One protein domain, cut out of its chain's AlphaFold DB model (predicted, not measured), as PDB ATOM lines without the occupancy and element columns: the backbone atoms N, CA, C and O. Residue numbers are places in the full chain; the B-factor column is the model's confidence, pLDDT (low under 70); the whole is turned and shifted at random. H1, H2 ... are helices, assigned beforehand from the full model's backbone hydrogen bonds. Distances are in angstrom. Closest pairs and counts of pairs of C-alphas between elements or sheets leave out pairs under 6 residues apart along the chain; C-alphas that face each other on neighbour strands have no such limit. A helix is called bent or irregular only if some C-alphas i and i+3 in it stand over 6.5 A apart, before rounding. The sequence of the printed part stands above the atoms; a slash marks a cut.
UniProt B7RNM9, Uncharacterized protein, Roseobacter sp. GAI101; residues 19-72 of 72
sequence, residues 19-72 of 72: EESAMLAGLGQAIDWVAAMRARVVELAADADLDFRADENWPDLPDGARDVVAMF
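What this domain is: This is residues 19 to 72 of the 72 residues of an uncharacterized protein of Roseobacter sp. GAI101 (UniProt B7RNM9). One long helix, H1, makes the longest axis of this model; from its far end the chain folds back along it as a long stretch without a named element, and the short helix H2 then crosses H1 near its first residues. Residues 45 to 51, at the turn, stick out at one end. The printed part has 54 residues with two named helices, H1 then H2, and no named strand; the class is all helix. The whole is loose, with a radius of gyration of the C-alphas of 13.5 A, and a rod in outline, spanning 43 by 16 by 13 A.

Where its parts are: H1, residues 19 to 46, runs 41.3 A from C-alpha 19 at (355.966, 261.571, 139.870) to C-alpha 46 at (391.880, 263.535, 119.475). It is neither bent nor irregular, but only just: C-alphas 39 and 42 are 6.0 A apart. H2, residues 63 to 70, ends with C-alpha 70 at (367.420, 256.410, 143.286).

How they stand to each other: H1 touches H2 with residues 22 to 30 alone. Their closest C-alphas, those of Gly 26 and Gly 64, are 4.0 A apart. Their lines stand at a steep tilt of 69 degrees, only just short of about perpendicular, and they run opposite ways. Of the O i to N i+4 pairs, 22 of 24 in H1 and 3 of 4 in H2 are within hydrogen-bond range.

The domain as a whole: The two C-alphas farthest apart are those of Glu 19 and Ala 48, at 43.5 A, while those of Glu 19 and Phe 72, the first and last printed, are 13.6 A apart. The link from H1 to H2, residues 47 to 62, is long. Residues 45 to 51 stand free. The printed part has no cut. The mean pLDDT of the printed part is 89.5, and residue 72, the chain's last, is under 70.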
ATOM      1  N   GLU A  19     354.846 262.515 139.774       82.00
ATOM      2  CA  GLU A  19     355.966 261.571 139.870       82.00
ATOM      3  C   GLU A  19     356.301 260.935 138.515       82.00
ATOM      4  O   GLU A  19     357.464 260.853 138.131       82.00
ATOM      5  N   GLU A  20     355.285 260.550 137.742       83.31
ATOM      6  CA  GLU A  20     355.455 259.988 136.398       83.31
ATOM      7  C   GLU A  20     356.073 260.998 135.422       83.31
ATOM      8  O   GLU A  20     356.890 260.644 134.569       83.31
ATOM      9  N   SER A  21     355.707 262.271 135.559       84.06
ATOM     10  CA  SER A  21     356.268 263.357 134.754       84.06
ATOM     11  C   SER A  21     357.718 263.659 135.141       84.06
ATOM     12  O   SER A  21     358.555 263.834 134.257       84.06
ATOM     13  N   ALA A  22     358.030 263.656 136.441       84.69
ATOM     14  CA  ALA A  22     359.389 263.823 136.950       84.69
ATOM     15  C   ALA A  22     360.312 262.674 136.505       84.69
ATOM     16  O   ALA A  22     361.411 262.930 136.018       84.69
ATOM     17  N   MET A  23     359.834 261.425 136.561       84.94
ATOM     18  CA  MET A  23     360.568 260.256 136.065       84.94
ATOM     19  C   MET A  23     360.890 260.374 134.568       84.94
ATOM     20  O   MET A  23     362.016 260.103 134.156       84.94
ATOM     21  N   LEU A  24     359.928 260.795 133.736       85.38
ATOM     22  CA  LEU A  24     360.174 260.990 132.302       85.38
ATOM     23  C   LEU A  24     361.160 262.129 132.022       85.38
ATOM     24  O   LEU A  24     361.995 261.995 131.130       85.38
ATOM     25  N   ALA A  25     361.073 263.231 132.769       87.94
ATOM     26  CA  ALA A  25     362.011 264.340 132.645       87.94
ATOM     27  C   ALA A  25     363.439 263.907 133.017       87.94
ATOM     28  O   ALA A  25     364.370 264.166 132.256       87.94
ATOM     29  N   GLY A  26     363.602 263.181 134.126       88.12
ATOM     30  CA  GLY A  26     364.888 262.613 134.533       88.12
ATOM     31  C   GLY A  26     365.445 261.614 133.517       88.12
ATOM     32  O   GLY A  26     366.632 261.648 133.198       88.12
ATOM     33  N   LEU A  27     364.586 260.779 132.921       88.69
ATOM     34  CA  LEU A  27     364.993 259.853 131.859       88.69
ATOM     35  C   LEU A  27     365.462 260.597 130.600       88.69
ATOM     36  O   LEU A  27     366.445 260.188 129.985       88.69
ATOM     37  N   GLY A  28     364.789 261.691 130.233       89.25
ATOM     38  CA  GLY A  28     365.228 262.574 129.150       89.25
ATOM     39  C   GLY A  28     366.624 263.139 129.416       89.25
ATOM     40  O   GLY A  28     367.514 262.979 128.587       89.25
ATOM     41  N   GLN A  29     366.848 263.679 130.618       91.50
ATOM     42  CA  GLN A  29     368.163 264.178 131.032       91.50
ATOM     43  C   GLN A  29     369.247 263.092 131.001       91.50
ATOM     44  O   GLN A  29     370.372 263.367 130.589       91.50
ATOM     45  N   ALA A  30     368.926 261.853 131.387       90.31
ATOM     46  CA  ALA A  30     369.867 260.736 131.317       90.31
ATOM     47  C   ALA A  30     370.261 260.397 129.869       90.31
ATOM     48  O   ALA A  30     371.434 260.155 129.586       90.31
ATOM     49  N   ILE A  31     369.298 260.399 128.940       92.62
ATOM     50  CA  ILE A  31     369.554 260.152 127.513       92.62
ATOM     51  C   ILE A  31     370.411 261.274 126.914       92.62
ATOM     52  O   ILE A  31     371.388 260.985 126.219       92.62
ATOM     53  N   ASP A  32     370.084 262.532 127.213       94.12
ATOM     54  CA  ASP A  32     370.835 263.696 126.734       94.12
ATOM     55  C   ASP A  32     372.274 263.697 127.270       94.12
ATOM     56  O   ASP A  32     373.221 263.944 126.522       94.12
ATOM     57  N   TRP A  33     372.462 263.333 128.542       95.12
ATOM     58  CA  TRP A  33     373.788 263.191 129.143       95.12
ATOM     59  C   TRP A  33     374.623 262.109 128.451       95.12
ATOM     60  O   TRP A  33     375.771 262.356 128.084       95.12
ATOM     61  N   VAL A  34     374.044 260.937 128.164       94.62
ATOM     62  CA  VAL A  34     374.737 259.879 127.406       94.62
ATOM     63  C   VAL A  34     375.096 260.352 125.994       94.62
ATOM     64  O   VAL A  34     376.183 260.045 125.500       94.62
ATOM     65  N   ALA A  35     374.222 261.111 125.329       95.38
ATOM     66  CA  ALA A  35     374.531 261.693 124.026       95.38
ATOM     67  C   ALA A  35     375.723 262.665 124.107       95.38
ATOM     68  O   ALA A  35     376.635 262.575 123.280       95.38
ATOM     69  N   ALA A  36     375.762 263.521 125.134       95.50
ATOM     70  CA  ALA A  36     376.871 264.437 125.388       95.50
ATOM     71  C   ALA A  36     378.186 263.692 125.673       95.50
ATOM     72  O   ALA A  36     379.215 264.020 125.082       95.50
ATOM     73  N   MET A  37     378.155 262.632 126.491       95.31
ATOM     74  CA  MET A  37     379.323 261.774 126.723       95.31
ATOM     75  C   MET A  37     379.852 261.191 125.408       95.31
ATOM     76  O   MET A  37     381.048 261.257 125.137       95.31
ATOM     77  N   ARG A  38     378.974 260.651 124.550       95.12
ATOM     78  CA  ARG A  38     379.386 260.062 123.261       95.12
ATOM     79  C   ARG A  38     379.987 261.093 122.309       95.12
ATOM     80  O   ARG A  38     380.913 260.749 121.582       95.12
ATOM     81  N   ALA A  39     379.489 262.327 122.317       95.00
ATOM     82  CA  ALA A  39     380.082 263.414 121.545       95.00
ATOM     83  C   ALA A  39     381.486 263.772 122.066       95.00
ATOM     84  O   ALA A  39     382.425 263.876 121.275       95.00
ATOM     85  N   ARG A  40     381.653 263.858 123.394       94.62
ATOM     86  CA  ARG A  40     382.926 264.192 124.052       94.62
ATOM     87  C   ARG A  40     384.038 263.173 123.778       94.62
ATOM     88  O   ARG A  40     385.200 263.556 123.709       94.62
ATOM     89  N   VAL A  41     383.701 261.899 123.541       94.25
ATOM     90  CA  VAL A  41     384.681 260.848 123.183       94.25
ATOM     91  C   VAL A  41     385.541 261.236 121.978       94.25
ATOM     92  O   VAL A  41     386.725 260.923 121.968       94.25
ATOM     93  N   VAL A  42     384.978 261.908 120.967       93.25
ATOM     94  CA  VAL A  42     385.740 262.302 119.767       93.25
ATOM     95  C   VAL A  42     386.836 263.306 120.123       93.25
ATOM     96  O   VAL A  42     387.949 263.202 119.619       93.25
ATOM     97  N   GLU A  43     386.529 264.243 121.017       91.50
ATOM     98  CA  GLU A  43     387.472 265.257 121.489       91.50
ATOM     99  C   GLU A  43     388.546 264.629 122.388       91.50
ATOM    100  O   GLU A  43     389.730 264.868 122.176       91.50
ATOM    101  N   LEU A  44     388.151 263.750 123.318       92.56
ATOM    102  CA  LEU A  44     389.085 263.019 124.186       92.56
ATOM    103  C   LEU A  44     390.002 262.069 123.410       92.56
ATOM    104  O   LEU A  44     391.143 261.856 123.795       92.56
ATOM    105  N   ALA A  45     389.524 261.482 122.312       91.88
ATOM    106  CA  ALA A  45     390.344 260.617 121.470       91.88
ATOM    107  C   ALA A  45     391.327 261.401 120.584       91.88
ATOM    108  O   ALA A  45     392.317 260.831 120.124       91.88
ATOM    109  N   ALA A  46     391.041 262.676 120.305       93.62
ATOM    110  CA  ALA A  46     391.880 263.535 119.475       93.62
ATOM    111  C   ALA A  46     393.019 264.203 120.261       93.62
ATOM    112  O   ALA A  46     394.001 264.626 119.648       93.62
ATOM    113  N   ASP A  47     392.900 264.285 121.587       92.44
ATOM    114  CA  ASP A  47     393.857 264.942 122.471       92.44
ATOM    115  C   ASP A  47     394.481 263.936 123.451       92.44
ATOM    116  O   ASP A  47     393.815 263.404 124.338       92.44
ATOM    117  N   ALA A  48     395.779 263.669 123.284       88.00
ATOM    118  CA  ALA A  48     396.517 262.720 124.117       88.00
ATOM    119  C   ALA A  48     396.824 263.249 125.530       88.00
ATOM    120  O   ALA A  48     397.200 262.451 126.391       88.00
ATOM    121  N   ASP A  49     396.666 264.555 125.768       93.38
ATOM    122  CA  ASP A  49     396.890 265.178 127.075       93.38
ATOM    123  C   ASP A  49     395.638 265.111 127.970       93.38
ATOM    124  O   ASP A  49     395.730 265.309 129.184       93.38
ATOM    125  N   LEU A  50     394.466 264.787 127.406       91.62
ATOM    126  CA  LEU A  50     393.229 264.606 128.167       91.62
ATOM    127  C   LEU A  50     393.112 263.174 128.704       91.62
ATOM    128  O   LEU A  50     392.900 262.213 127.962       91.62
ATOM    129  N   ASP A  51     393.183 263.019 130.028       91.81
ATOM    130  CA  ASP A  51     392.946 261.725 130.671       91.81
ATOM    131  C   ASP A  51     391.452 261.369 130.662       91.81
ATOM    132  O   ASP A  51     390.665 261.850 131.476       91.81
ATOM    133  N   PHE A  52     391.053 260.462 129.770       89.56
ATOM    134  CA  PHE A  52     389.681 259.951 129.694       89.56
ATOM    135  C   PHE A  52     389.220 259.212 130.965       89.56
ATOM    136  O   PHE A  52     388.034 258.896 131.085       89.56
ATOM    137  N   ARG A  53     390.126 258.891 131.898       91.69
ATOM    138  CA  ARG A  53     389.791 258.302 133.203       91.69
ATOM    139  C   ARG A  53     389.473 259.347 134.268       91.69
ATOM    140  O   ARG A  53     388.984 258.968 135.327       91.69
ATOM    141  N   ALA A  54     389.770 260.619 134.015       93.44
ATOM    142  CA  ALA A  54     389.458 261.699 134.932       93.44
ATOM    143  C   ALA A  54     388.011 262.162 134.712       93.44
ATOM    144  O   ALA A  54     387.639 262.551 133.606       93.44
ATOM    145  N   ASP A  55     387.199 262.139 135.769       91.56
ATOM    146  CA  ASP A  55     385.776 262.506 135.698       91.56
ATOM    147  C   ASP A  55     385.565 263.954 135.227       91.56
ATOM    148  O   ASP A  55     384.602 264.232 134.520       91.56
ATOM    149  N   GLU A  56     386.504 264.856 135.527       93.75
ATOM    150  CA  GLU A  56     386.491 266.263 135.088       93.75
ATOM    151  C   GLU A  56     386.485 266.445 133.562       93.75
ATOM    152  O   GLU A  56     386.095 267.499 133.059       93.75
ATOM    153  N   ASN A  57     386.899 265.422 132.811       94.31
ATOM    154  CA  ASN A  57     386.904 265.442 131.351       94.31
ATOM    155  C   ASN A  57     385.556 265.056 130.728       94.31
ATOM    156  O   ASN A  57     385.388 265.174 129.504       94.31
ATOM    157  N   TRP A  58     384.602 264.625 131.553       94.69
ATOM    158  CA  TRP A  58     383.263 264.222 131.155       94.69
ATOM    159  C   TRP A  58     382.217 265.271 131.552       94.69
ATOM    160  O   TRP A  58     382.421 266.034 132.492       94.69
ATOM    161  N   PRO A  59     381.073 265.327 130.851       94.31
ATOM    162  CA  PRO A  59     379.954 266.157 131.278       94.31
ATOM    163  C   PRO A  59     379.446 265.743 132.663       94.31
ATOM    164  O   PRO A  59     379.290 264.548 132.932       94.31
ATOM    165  N   ASP A  60     379.094 266.723 133.492       94.25
ATOM    166  CA  ASP A  60     378.489 266.476 134.802       94.25
ATOM    167  C   ASP A  60     377.188 265.672 134.686       94.25
ATOM    168  O   ASP A  60     376.367 265.909 133.795       94.25
ATOM    169  N   LEU A  61     376.982 264.735 135.618       91.69
ATOM    170  CA  LEU A  61     375.740 263.971 135.714       91.69
ATOM    171  C   LEU A  61     374.588 264.894 136.162       91.69
ATOM    172  O   LEU A  61     374.641 265.394 137.292       91.69
ATOM    173  N   PRO A  62     373.524 265.073 135.352       92.94
ATOM    174  CA  PRO A  62     372.374 265.887 135.733       92.94
ATOM    175  C   PRO A  62     371.634 265.309 136.941       92.94
ATOM    176  O   PRO A  62     371.471 264.091 137.053       92.94
ATOM    177  N   ASP A  63     371.105 266.179 137.803       91.06
ATOM    178  CA  ASP A  63     370.393 265.762 139.018       91.06
ATOM    179  C   ASP A  63     369.190 264.864 138.708       91.06
ATOM    180  O   ASP A  63     369.057 263.801 139.302       91.06
ATOM    181  N   GLY A  64     368.386 265.187 137.689       86.38
ATOM    182  CA  GLY A  64     367.246 264.344 137.322       86.38
ATOM    183  C   GLY A  64     367.650 262.970 136.778       86.38
ATOM    184  O   GLY A  64     366.907 262.009 136.956       86.38
ATOM    185  N   ALA A  65     368.834 262.832 136.170       86.31
ATOM    186  CA  ALA A  65     369.366 261.525 135.780       86.31
ATOM    187  C   ALA A  65     369.815 260.711 137.008       86.31
ATOM    188  O   ALA A  65     369.572 259.504 137.072       86.31
ATOM    189  N   ARG A  66     370.424 261.373 138.001       87.88
ATOM    190  CA  ARG A  66     370.793 260.768 139.291       87.88
ATOM    191  C   ARG A  66     369.557 260.307 140.067       87.88
ATOM    192  O   ARG A  66     369.538 259.189 140.578       87.88
ATOM    193  N   ASP A  67     368.517 261.132 140.097       85.06
ATOM    194  CA  ASP A  67     367.275 260.863 140.823       85.06
ATOM    195  C   ASP A  67     366.527 259.648 140.261       85.06
ATOM    196  O   ASP A  67     365.958 258.872 141.026       85.06
ATOM    197  N   VAL A  68     366.588 259.410 138.943       80.75
ATOM    198  CA  VAL A  68     366.005 258.204 138.324       80.75
ATOM    199  C   VAL A  68     366.655 256.922 138.847       80.75
ATOM    200  O   VAL A  68     365.957 255.927 139.018       80.75
ATOM    201  N   VAL A  69     367.962 256.918 139.131       76.19
ATOM    202  CA  VAL A  69     368.638 255.740 139.707       76.19
ATOM    203  C   VAL A  69     368.158 255.480 141.132       76.19
ATOM    204  O   VAL A  69     367.946 254.331 141.493       76.19
ATOM    205  N   ALA A  70     367.924 256.532 141.918       78.44
ATOM    206  CA  ALA A  70     367.420 256.410 143.286       78.44
ATOM    207  C   ALA A  70     365.966 255.894 143.370       78.44
ATOM    208  O   ALA A  70     365.500 255.558 144.457       78.44
ATOM    209  N   MET A  71     365.244 255.838 142.242       71.62
ATOM    210  CA  MET A  71     363.879 255.303 142.158       71.62
ATOM    211  C   MET A  71     363.809 253.767 142.034       71.62
ATOM    212  O   MET A  71     362.698 253.227 142.070       71.62
ATOM    213  N   PHE A  72     364.940 253.072 141.869       65.19
ATOM    214  CA  PHE A  72     365.030 251.610 141.723       65.19
ATOM    215  C   PHE A  72     365.892 250.979 142.820       65.19
ATOM    216  O   PHE A  72     365.581 249.821 143.183       65.19
TER     217      PHE A  72